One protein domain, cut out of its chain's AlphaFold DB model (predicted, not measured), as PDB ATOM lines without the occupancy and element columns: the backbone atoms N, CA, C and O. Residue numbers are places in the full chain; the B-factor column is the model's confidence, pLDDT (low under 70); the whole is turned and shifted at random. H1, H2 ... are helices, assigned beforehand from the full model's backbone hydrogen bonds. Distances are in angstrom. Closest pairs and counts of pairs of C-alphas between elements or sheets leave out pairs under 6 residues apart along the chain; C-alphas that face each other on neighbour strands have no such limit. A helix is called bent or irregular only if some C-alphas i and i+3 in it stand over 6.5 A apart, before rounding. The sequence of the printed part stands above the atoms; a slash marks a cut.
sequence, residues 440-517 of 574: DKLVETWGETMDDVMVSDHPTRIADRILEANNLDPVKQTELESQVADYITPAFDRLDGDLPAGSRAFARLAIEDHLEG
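What this domain is: This is residues 440 to 517 of the 574 residues of an uncharacterized protein of Bifidobacterium callitrichos (UniProt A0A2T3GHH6). Four helices pack in a closed ring: H3, the longest, crosses H2 and H4, and H1, side by side with H4, also packs on H2. The printed part has 78 residues with four named helices, H1 to H4, and no named strand. It is all helix, mostly crossed, and compact, with a radius of gyration of the C-alphas of 11.2 A and spans of 32 by 25 by 19 A.

Where its parts are: H3, residues 478 to 492, spans 19.4 A and is irregular: C-alphas 487 and 490 are 7.2 A apart. H2 is residues 459 to 469, 15.3 A. H4, residues 503 to 516, 19.4 A, ends at C-alpha (-34.755, -0.200, 37.280). H1, residues 440 to 447, 10.4 A, begins at C-alpha (-47.462, 2.970, 33.799).

How they stand to each other: H3 touches H2 at a steep tilt of 64 degrees, closest C-alphas Ala 485 and Ala 463, 5.0 A. With residues 487 to 492 alone it touches H4, about perpendicular at 88 degrees, closest C-alphas Ala 491 and Ala 510, 4.9 A. H1 touches H4 at a shallow tilt of 23 degrees, opposite ways, closest C-alphas Gly 447 and Arg 504, 4.0 A. H2 and H4 are apart. Every O i to N i+4 pair is within hydrogen-bond range in H1, H2 and H4; in H3, 9 of 11.

The domain as a whole: The farthest C-alphas, Lys 476 and Gly 497, are 32.3 A apart. The printed part has no cut; the link H1 to H2 is long. Thirteen residues are under pLDDT 70, among them 496 to 501.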
ATOM      1  N   ASP A 440     -47.572   4.311  33.199       82.12
ATOM      2  CA  ASP A 440     -47.462   2.970  33.799       82.12
ATOM      3  C   ASP A 440     -48.819   2.258  33.836       82.12
ATOM      4  O   ASP A 440     -48.928   1.063  33.570       82.12
ATOM      5  N   LYS A 441     -49.883   3.018  34.126       79.19
ATOM      6  CA  LYS A 441     -51.242   2.492  34.239       79.19
ATOM      7  C   LYS A 441     -51.845   2.163  32.874       79.19
ATOM      8  O   LYS A 441     -52.637   1.226  32.782       79.19
ATOM      9  N   LEU A 442     -51.477   2.911  31.832       82.81
ATOM     10  CA  LEU A 442     -51.898   2.617  30.463       82.81
ATOM     11  C   LEU A 442     -51.280   1.292  30.007       82.81
ATOM     12  O   LEU A 442     -51.995   0.398  29.550       82.81
ATOM     13  N   VAL A 443     -49.972   1.139  30.223       86.50
ATOM     14  CA  VAL A 443     -49.218  -0.070  29.864       86.50
ATOM     15  C   VAL A 443     -49.687  -1.281  30.675       86.50
ATOM     16  O   VAL A 443     -49.890  -2.352  30.106       86.50
ATOM     17  N   GLU A 444     -49.931  -1.125  31.981       82.38
ATOM     18  CA  GLU A 444     -50.452  -2.200  32.840       82.38
ATOM     19  C   GLU A 444     -51.835  -2.675  32.372       82.38
ATOM     20  O   GLU A 444     -52.054  -3.878  32.233       82.38
ATOM     21  N   THR A 445     -52.739  -1.739  32.052       81.50
ATOM     22  CA  THR A 445     -54.095  -2.054  31.571       81.50
ATOM     23  C   THR A 445     -54.053  -2.815  30.248       81.50
ATOM     24  O   THR A 445     -54.750  -3.816  30.083       81.50
ATOM     25  N   TRP A 446     -53.196  -2.399  29.313       88.00
ATOM     26  CA  TRP A 446     -53.021  -3.130  28.059       88.00
ATOM     27  C   TRP A 446     -52.352  -4.499  28.268       88.00
ATOM     28  O   TRP A 446     -52.730  -5.470  27.616       88.00
ATOM     29  N   GLY A 447     -51.438  -4.638  29.230       85.31
ATOM     30  CA  GLY A 447     -50.818  -5.921  29.574       85.31
ATOM     31  C   GLY A 447     -51.813  -7.004  30.020       85.31
ATOM     32  O   GLY A 447     -51.512  -8.195  29.943       85.31
ATOM     33  N   GLU A 448     -53.019  -6.637  30.457       78.25
ATOM     34  CA  GLU A 448     -54.068  -7.602  30.815       78.25
ATOM     35  C   GLU A 448     -54.812  -8.187  29.602       78.25
ATOM     36  O   GLU A 448     -55.498  -9.202  29.742       78.25
ATOM     37  N   THR A 449     -54.649  -7.606  28.407       75.25
ATOM     38  CA  THR A 449     -55.401  -7.981  27.192       75.25
ATOM     39  C   THR A 449     -54.932  -9.287  26.536       75.25
ATOM     40  O   THR A 449     -55.642  -9.819  25.688       75.25
ATOM     41  N   MET A 450     -53.788  -9.844  26.968       69.94
ATOM     42  CA  MET A 450     -53.145 -11.047  26.395       69.94
ATOM     43  C   MET A 450     -52.860 -10.957  24.889       69.94
ATOM     44  O   MET A 450     -52.837 -11.966  24.192       69.94
ATOM     45  N   ASP A 451     -52.665  -9.739  24.412       78.19
ATOM     46  CA  ASP A 451     -52.290  -9.396  23.051       78.19
ATOM     47  C   ASP A 451     -50.844  -9.845  22.747       78.19
ATOM     48  O   ASP A 451     -50.040  -9.986  23.665       78.19
ATOM     49  N   ASP A 452     -50.490 -10.105  21.494       79.25
ATOM     50  CA  ASP A 452     -49.163 -10.634  21.136       79.25
ATOM     51  C   ASP A 452     -48.236  -9.507  20.668       79.25
ATOM     52  O   ASP A 452     -48.638  -8.639  19.895       79.25
ATOM     53  N   VAL A 453     -46.987  -9.499  21.137       77.31
ATOM     54  CA  VAL A 453     -45.979  -8.490  20.781       77.31
ATOM     55  C   VAL A 453     -44.899  -9.124  19.929       77.31
ATOM     56  O   VAL A 453     -44.210 -10.043  20.375       77.31
ATOM     57  N   MET A 454     -44.737  -8.619  18.711       74.81
ATOM     58  CA  MET A 454     -43.702  -9.063  17.783       74.81
ATOM     59  C   MET A 454     -42.660  -7.968  17.551       74.81
ATOM     60  O   MET A 454     -42.967  -6.779  17.595       74.81
ATOM     61  N   VAL A 455     -41.427  -8.360  17.215       69.88
ATOM     62  CA  VAL A 455     -40.352  -7.422  16.827       69.88
ATOM     63  C   VAL A 455     -40.715  -6.638  15.555       69.88
ATOM     64  O   VAL A 455     -40.245  -5.525  15.343       69.88
ATOM     65  N   SER A 456     -41.607  -7.172  14.719       73.00
ATOM     66  CA  SER A 456     -42.127  -6.478  13.538       73.00
ATOM     67  C   SER A 456     -43.136  -5.368  13.854       73.00
ATOM     68  O   SER A 456     -43.440  -4.581  12.962       73.00
ATOM     69  N   ASP A 457     -43.685  -5.308  15.073       73.12
ATOM     70  CA  ASP A 457     -44.778  -4.380  15.383       73.12
ATOM     71  C   ASP A 457     -44.315  -2.921  15.480       73.12
ATOM     72  O   ASP A 457     -45.091  -2.040  15.141       73.12
ATOM     73  N   HIS A 458     -43.051  -2.653  15.824       80.00
ATOM     74  CA  HIS A 458     -42.504  -1.308  16.085       80.00
ATOM     75  C   HIS A 458     -43.119  -0.621  17.340       80.00
ATOM     76  O   HIS A 458     -44.320  -0.750  17.594       80.00
ATOM     77  N   PRO A 459     -42.345   0.147  18.146       85.25
ATOM     78  CA  PRO A 459     -42.834   0.721  19.410       85.25
ATOM     79  C   PRO A 459     -44.075   1.615  19.283       85.25
ATOM     80  O   PRO A 459     -44.962   1.550  20.124       85.25
ATOM     81  N   THR A 460     -44.189   2.408  18.217       83.75
ATOM     82  CA  THR A 460     -45.360   3.272  17.976       83.75
ATOM     83  C   THR A 460     -46.657   2.486  17.795       83.75
ATOM     84  O   THR A 460     -47.656   2.817  18.417       83.75
ATOM     85  N   ARG A 461     -46.644   1.361  17.070       83.75
ATOM     86  CA  ARG A 461     -47.843   0.514  16.910       83.75
ATOM     87  C   ARG A 461     -48.264  -0.148  18.224       83.75
ATOM     88  O   ARG A 461     -49.445  -0.396  18.454       83.75
ATOM     89  N   ILE A 462     -47.299  -0.482  19.083       85.94
ATOM     90  CA  ILE A 462     -47.588  -1.028  20.415       85.94
ATOM     91  C   ILE A 462     -48.143   0.083  21.315       85.94
ATOM     92  O   ILE A 462     -49.085  -0.163  22.065       85.94
ATOM     93  N   ALA A 463     -47.631   1.311  21.201       87.81
ATOM     94  CA  ALA A 463     -48.179   2.478  21.884       87.81
ATOM     95  C   ALA A 463     -49.623   2.780  21.458       87.81
ATOM     96  O   ALA A 463     -50.465   2.981  22.332       87.81
ATOM     97  N   ASP A 464     -49.935   2.699  20.161       83.88
ATOM     98  CA  ASP A 464     -51.301   2.824  19.640       83.88
ATOM     99  C   ASP A 464     -52.236   1.801  20.285       83.88
ATOM    100  O   ASP A 464     -53.265   2.160  20.854       83.88
ATOM    101  N   ARG A 465     -51.835   0.526  20.300       85.69
ATOM    102  CA  ARG A 465     -52.604  -0.559  20.930       85.69
ATOM    103  C   ARG A 465     -52.777  -0.356  22.438       85.69
ATOM    104  O   ARG A 465     -53.839  -0.666  22.982       85.69
ATOM    105  N   ILE A 466     -51.768   0.188  23.120       85.69
ATOM    106  CA  ILE A 466     -51.857   0.550  24.540       85.69
ATOM    107  C   ILE A 466     -52.883   1.670  24.747       85.69
ATOM    108  O   ILE A 466     -53.703   1.581  25.663       85.69
ATOM    109  N   LEU A 467     -52.881   2.705  23.904       84.88
ATOM    110  CA  LEU A 467     -53.860   3.791  23.971       84.88
ATOM    111  C   LEU A 467     -55.276   3.293  23.668       84.88
ATOM    112  O   LEU A 467     -56.190   3.546  24.461       84.88
ATOM    113  N   GLU A 468     -55.448   2.498  22.613       80.88
ATOM    114  CA  GLU A 468     -56.730   1.905  22.230       80.88
ATOM    115  C   GLU A 468     -57.310   1.026  23.347       80.88
ATOM    116  O   GLU A 468     -58.486   1.157  23.694       80.88
ATOM    117  N   ALA A 469     -56.486   0.195  23.999       83.38
ATOM    118  CA  ALA A 469     -56.919  -0.636  25.127       83.38
ATOM    119  C   ALA A 469     -57.356   0.175  26.360       83.38
ATOM    120  O   ALA A 469     -58.123  -0.317  27.191       83.38
ATOM    121  N   ASN A 470     -56.919   1.430  26.466       80.19
ATOM    122  CA  ASN A 470     -57.364   2.369  27.494       80.19
ATOM    123  C   ASN A 470     -58.522   3.272  27.025       80.19
ATOM    124  O   ASN A 470     -58.928   4.174  27.759       80.19
ATOM    125  N   ASN A 471     -59.114   2.991  25.857       81.19
ATOM    126  CA  ASN A 471     -60.149   3.792  25.190       81.19
ATOM    127  C   ASN A 471     -59.693   5.221  24.855       81.19
ATOM    128  O   ASN A 471     -60.487   6.166  24.903       81.19
ATOM    129  N   LEU A 472     -58.411   5.379  24.536       78.06
ATOM    130  CA  LEU A 472     -57.826   6.622  24.055       78.06
ATOM    131  C   LEU A 472     -57.530   6.478  22.560       78.06
ATOM    132  O   LEU A 472     -57.054   5.443  22.111       78.06
ATOM    133  N   ASP A 473     -57.849   7.516  21.793       73.31
ATOM    134  CA  ASP A 473     -57.633   7.555  20.345       73.31
ATOM    135  C   ASP A 473     -56.199   8.050  20.060       73.31
ATOM    136  O   ASP A 473     -55.921   9.221  20.363       73.31
ATOM    137  N   PRO A 474     -55.300   7.211  19.505       71.56
ATOM    138  CA  PRO A 474     -53.900   7.576  19.275       71.56
ATOM    139  C   PRO A 474     -53.761   8.757  18.315       71.56
ATOM    140  O   PRO A 474     -53.002   9.693  18.567       71.56
ATOM    141  N   VAL A 475     -54.618   8.807  17.287       66.12
ATOM    142  CA  VAL A 475     -54.626   9.869  16.269       66.12
ATOM    143  C   VAL A 475     -54.960  11.224  16.889       66.12
ATOM    144  O   VAL A 475     -54.453  12.259  16.457       66.12
ATOM    145  N   LYS A 476     -55.797  11.238  17.931       69.12
ATOM    146  CA  LYS A 476     -56.148  12.467  18.659       69.12
ATOM    147  C   LYS A 476     -55.188  12.792  19.802       69.12
ATOM    148  O   LYS A 476     -55.267  13.898  20.336       69.12
ATOM    149  N   GLN A 477     -54.315  11.864  20.190       74.50
ATOM    150  CA  GLN A 477     -53.380  12.013  21.307       74.50
ATOM    151  C   GLN A 477     -51.940  11.679  20.899       74.50
ATOM    152  O   GLN A 477     -51.230  10.984  21.618       74.50
ATOM    153  N   THR A 478     -51.485  12.238  19.777       70.44
ATOM    154  CA  THR A 478     -50.161  11.979  19.180       70.44
ATOM    155  C   THR A 478     -48.997  12.266  20.143       70.44
ATOM    156  O   THR A 478     -47.969  11.590  20.133       70.44
ATOM    157  N   GLU A 479     -49.155  13.262  21.025       77.00
ATOM    158  CA  GLU A 479     -48.179  13.563  22.084       77.00
ATOM    159  C   GLU A 479     -48.124  12.473  23.164       77.00
ATOM    160  O   GLU A 479     -47.045  12.172  23.669       77.00
ATOM    161  N   LEU A 480     -49.262  11.867  23.514       79.25
ATOM    162  CA  LEU A 480     -49.325  10.770  24.480       79.25
ATOM    163  C   LEU A 480     -48.852   9.455  23.846       79.25
ATOM    164  O   LEU A 480     -48.166   8.688  24.507       79.25
ATOM    165  N   GLU A 481     -49.164   9.228  22.570       83.69
ATOM    166  CA  GLU A 481     -48.660   8.101  21.775       83.69
ATOM    167  C   GLU A 481     -47.133   8.105  21.756       83.69
ATOM    168  O   GLU A 481     -46.509   7.117  22.131       83.69
ATOM    169  N   SER A 482     -46.535   9.255  21.430       80.00
ATOM    170  CA  SER A 482     -45.079   9.420  21.445       80.00
ATOM    171  C   SER A 482     -44.501   9.142  22.837       80.00
ATOM    172  O   SER A 482     -43.510   8.430  22.963       80.00
ATOM    173  N   GLN A 483     -45.151   9.626  23.902       83.50
ATOM    174  CA  GLN A 483     -44.717   9.371  25.282       83.50
ATOM    175  C   GLN A 483     -44.821   7.891  25.682       83.50
ATOM    176  O   GLN A 483     -43.938   7.386  26.373       83.50
ATOM    177  N   VAL A 484     -45.874   7.184  25.260       85.50
ATOM    178  CA  VAL A 484     -46.030   5.741  25.504       85.50
ATOM    179  C   VAL A 484     -45.012   4.945  24.682       85.50
ATOM    180  O   VAL A 484     -44.416   4.011  25.212       85.50
ATOM    181  N   ALA A 485     -44.770   5.321  23.422       84.06
ATOM    182  CA  ALA A 485     -43.786   4.683  22.550       84.06
ATOM    183  C   ALA A 485     -42.370   4.814  23.124       84.06
ATOM    184  O   ALA A 485     -41.657   3.816  23.249       84.06
ATOM    185  N   ASP A 486     -41.993   6.014  23.566       86.62
ATOM    186  CA  ASP A 486     -40.714   6.262  24.235       86.62
ATOM    187  C   ASP A 486     -40.591   5.446  25.534       86.62
ATOM    188  O   ASP A 486     -39.540   4.868  25.810       86.62
ATOM    189  N   TYR A 487     -41.677   5.344  26.309       86.56
ATOM    190  CA  TYR A 487     -41.720   4.584  27.561       86.56
ATOM    191  C   TYR A 487     -41.461   3.078  27.352       86.56
ATOM    192  O   TYR A 487     -40.743   2.462  28.141       86.56
ATOM    193  N   ILE A 488     -42.016   2.470  26.296       89.06
ATOM    194  CA  ILE A 488     -41.914   1.018  26.046       89.06
ATOM    195  C   ILE A 488     -40.728   0.604  25.164       89.06
ATOM    196  O   ILE A 488     -40.387  -0.580  25.133       89.06
ATOM    197  N   THR A 489     -40.095   1.547  24.458       88.94
ATOM    198  CA  THR A 489     -38.972   1.274  23.540       88.94
ATOM    199  C   THR A 489     -37.826   0.486  24.195       88.94
ATOM    200  O   THR A 489     -37.387  -0.497  23.601       88.94
ATOM    201  N   PRO A 490     -37.381   0.786  25.434       85.94
ATOM    202  CA  PRO A 490     -36.313   0.012  26.074       85.94
ATOM    203  C   PRO A 490     -36.647  -1.476  26.248       85.94
ATOM    204  O   PRO A 490     -35.781  -2.329  26.060       85.94
ATOM    205  N   ALA A 491     -37.904  -1.802  26.566       85.00
ATOM    206  CA  ALA A 491     -38.356  -3.188  26.657       85.00
ATOM    207  C   ALA A 491     -38.539  -3.825  25.272       85.00
ATOM    208  O   ALA A 491     -38.285  -5.019  25.113       85.00
ATOM    209  N   PHE A 492     -38.943  -3.035  24.271       84.75
ATOM    210  CA  PHE A 492     -39.057  -3.465  22.875       84.75
ATOM    211  C   PHE A 492     -37.714  -3.893  22.286       84.75
ATOM    212  O   PHE A 492     -37.614  -4.986  21.739       84.75
ATOM    213  N   ASP A 493     -36.666  -3.093  22.477       83.62
ATOM    214  CA  ASP A 493     -35.328  -3.357  21.934       83.62
ATOM    215  C   ASP A 493     -34.682  -4.639  22.495       83.62
ATOM    216  O   ASP A 493     -33.681  -5.126  21.968       83.62
ATOM    217  N   ARG A 494     -35.241  -5.200  23.578       74.81
ATOM    218  CA  ARG A 494     -34.791  -6.453  24.206       74.81
ATOM    219  C   ARG A 494     -35.540  -7.687  23.702       74.81
ATOM    220  O   ARG A 494     -35.196  -8.798  24.114       74.81
ATOM    221  N   LEU A 495     -36.556  -7.523  22.853       76.38
ATOM    222  CA  LEU A 495     -37.230  -8.643  22.203       76.38
ATOM    223  C   LEU A 495     -36.286  -9.267  21.165       76.38
ATOM    224  O   LEU A 495     -35.947  -8.643  20.165       76.38
ATOM    225  N   ASP A 496     -35.855 -10.504  21.417       61.81
ATOM    226  CA  ASP A 496     -34.919 -11.230  20.555       61.81
ATOM    227  C   ASP A 496     -35.673 -12.331  19.782       61.81
ATOM    228  O   ASP A 496     -36.147 -13.312  20.365       61.81
ATOM    229  N   GLY A 497     -35.800 -12.154  18.462       60.78
ATOM    230  CA  GLY A 497     -36.464 -13.080  17.534       60.78
ATOM    231  C   GLY A 497     -37.964 -12.833  17.284       60.78
ATOM    232  O   GLY A 497     -38.672 -12.258  18.101       60.78
ATOM    233  N   ASP A 498     -38.466 -13.324  16.142       57.53
ATOM    234  CA  ASP A 498     -39.822 -13.051  15.607       57.53
ATOM    235  C   ASP A 498     -40.966 -13.848  16.276       57.53
ATOM    236  O   ASP A 498     -42.049 -14.007  15.709       57.53
ATOM    237  N   LEU A 499     -40.747 -14.409  17.468       53.41
ATOM    238  CA  LEU A 499     -41.791 -15.152  18.179       53.41
ATOM    239  C   LEU A 499     -42.608 -14.197  19.059       53.41
ATOM    240  O   LEU A 499     -42.012 -13.392  19.773       53.41
ATOM    241  N   PRO A 500     -43.950 -14.299  19.066       64.00
ATOM    242  CA  PRO A 500     -44.781 -13.387  19.837       64.00
ATOM    243  C   PRO A 500     -44.496 -13.521  21.338       64.00
ATOM    244  O   PRO A 500     -44.602 -14.605  21.922       64.00
ATOM    245  N   ALA A 501     -44.140 -12.405  21.970       67.75
ATOM    246  CA  ALA A 501     -44.101 -12.271  23.416       67.75
ATOM    247  C   ALA A 501     -45.450 -11.716  23.889       67.75
ATOM    248  O   ALA A 501     -45.891 -10.674  23.424       67.75
ATOM    249  N   GLY A 502     -46.128 -12.388  24.820       80.75
ATOM    250  CA  GLY A 502     -47.438 -11.917  25.285       80.75
ATOM    251  C   GLY A 502     -47.366 -10.544  25.972       80.75
ATOM    252  O   GLY A 502     -46.452 -10.282  26.764       80.75
ATOM    253  N   SER A 503     -48.374  -9.701  25.744       82.06
ATOM    254  CA  SER A 503     -48.477  -8.305  26.190       82.06
ATOM    255  C   SER A 503     -48.324  -8.162  27.693       82.06
ATOM    256  O   SER A 503     -47.727  -7.206  28.171       82.06
ATOM    257  N   ARG A 504     -48.759  -9.163  28.465       79.81
ATOM    258  CA  ARG A 504     -48.571  -9.204  29.920       79.81
ATOM    259  C   ARG A 504     -47.106  -9.285  30.340       79.81
ATOM    260  O   ARG A 504     -46.713  -8.661  31.324       79.81
ATOM    261  N   ALA A 505     -46.316 -10.108  29.652       79.94
ATOM    262  CA  ALA A 505     -44.893 -10.257  29.940       79.94
ATOM    263  C   ALA A 505     -44.133  -9.007  29.491       79.94
ATOM    264  O   ALA A 505     -43.302  -8.507  30.243       79.94
ATOM    265  N   PHE A 506     -44.496  -8.476  28.322       85.62
ATOM    266  CA  PHE A 506     -43.940  -7.246  27.773       85.62
ATOM    267  C   PHE A 506     -44.232  -6.022  28.654       85.62
ATOM    268  O   PHE A 506     -43.311  -5.310  29.038       85.62
ATOM    269  N   ALA A 507     -45.487  -5.826  29.068       85.19
ATOM    270  CA  ALA A 507     -45.902  -4.735  29.947       85.19
ATOM    271  C   ALA A 507     -45.175  -4.774  31.298       85.19
ATOM    272  O   ALA A 507     -44.744  -3.737  31.793       85.19
ATOM    273  N   ARG A 508     -44.982  -5.967  31.882       82.31
ATOM    274  CA  ARG A 508     -44.218  -6.102  33.131       82.31
ATOM    275  C   ARG A 508     -42.750  -5.717  32.943       82.31
ATOM    276  O   ARG A 508     -42.212  -5.042  33.809       82.31
ATOM    277  N   LEU A 509     -42.143  -6.103  31.820       82.94
ATOM    278  CA  LEU A 509     -40.767  -5.751  31.456       82.94
ATOM    279  C   LEU A 509     -40.606  -4.244  31.219       82.94
ATOM    280  O   LEU A 509     -39.668  -3.656  31.736       82.94
ATOM    281  N   ALA A 510     -41.549  -3.610  30.516       83.06
ATOM    282  CA  ALA A 510     -41.556  -2.163  30.291       83.06
ATOM    283  C   ALA A 510     -41.693  -1.368  31.599       83.06
ATOM    284  O   ALA A 510     -41.003  -0.371  31.791       83.06
ATOM    285  N   ILE A 511     -42.539  -1.828  32.527       82.19
ATOM    286  CA  ILE A 511     -42.690  -1.207  33.850       82.19
ATOM    287  C   ILE A 511     -41.459  -1.470  34.737       82.19
ATOM    288  O   ILE A 511     -40.988  -0.552  35.404       82.19
ATOM    289  N   GLU A 512     -40.905  -2.688  34.736       75.00
ATOM    290  CA  GLU A 512     -39.674  -3.027  35.471       75.00
ATOM    291  C   GLU A 512     -38.465  -2.225  34.947       75.00
ATOM    292  O   GLU A 512     -37.733  -1.676  35.764       75.00
ATOM    293  N   ASP A 513     -38.299  -2.050  33.630       74.94
ATOM    294  CA  ASP A 513     -37.190  -1.282  33.035       74.94
ATOM    295  C   ASP A 513     -37.281   0.220  33.334       74.94
ATOM    296  O   ASP A 513     -36.252   0.876  33.496       74.94
ATOM    297  N   HIS A 514     -38.481   0.785  33.473       71.00
ATOM    298  CA  HIS A 514     -38.630   2.176  33.912       71.00
ATOM    299  C   HIS A 514     -38.420   2.355  35.424       71.00
ATOM    300  O   HIS A 514     -37.989   3.422  35.867       71.00
ATOM    301  N   LEU A 515     -38.648   1.306  36.221       62.81
ATOM    302  CA  LEU A 515     -38.349   1.295  37.656       62.81
ATOM    303  C   LEU A 515     -36.861   0.999  37.952       62.81
ATOM    304  O   LEU A 515     -36.318   1.585  38.886       62.81
ATOM    305  N   GLU A 516     -36.189   0.146  37.165       54.53
ATOM    306  CA  GLU A 516     -34.755  -0.200  37.280       54.53
ATOM    307  C   GLU A 516     -33.834   0.768  36.513       54.53
ATOM    308  O   GLU A 516     -32.700   1.011  36.930       54.53
ATOM    309  N   GLY A 517     -34.312   1.385  35.426       46.38
ATOM    310  CA  GLY A 517     -33.612   2.432  34.668       46.38
ATOM    311  C   GLY A 517     -33.458   3.748  35.436       46.38
ATOM    312  O   GLY A 517     -32.590   4.558  35.113       46.38
TER     313      GLY A 517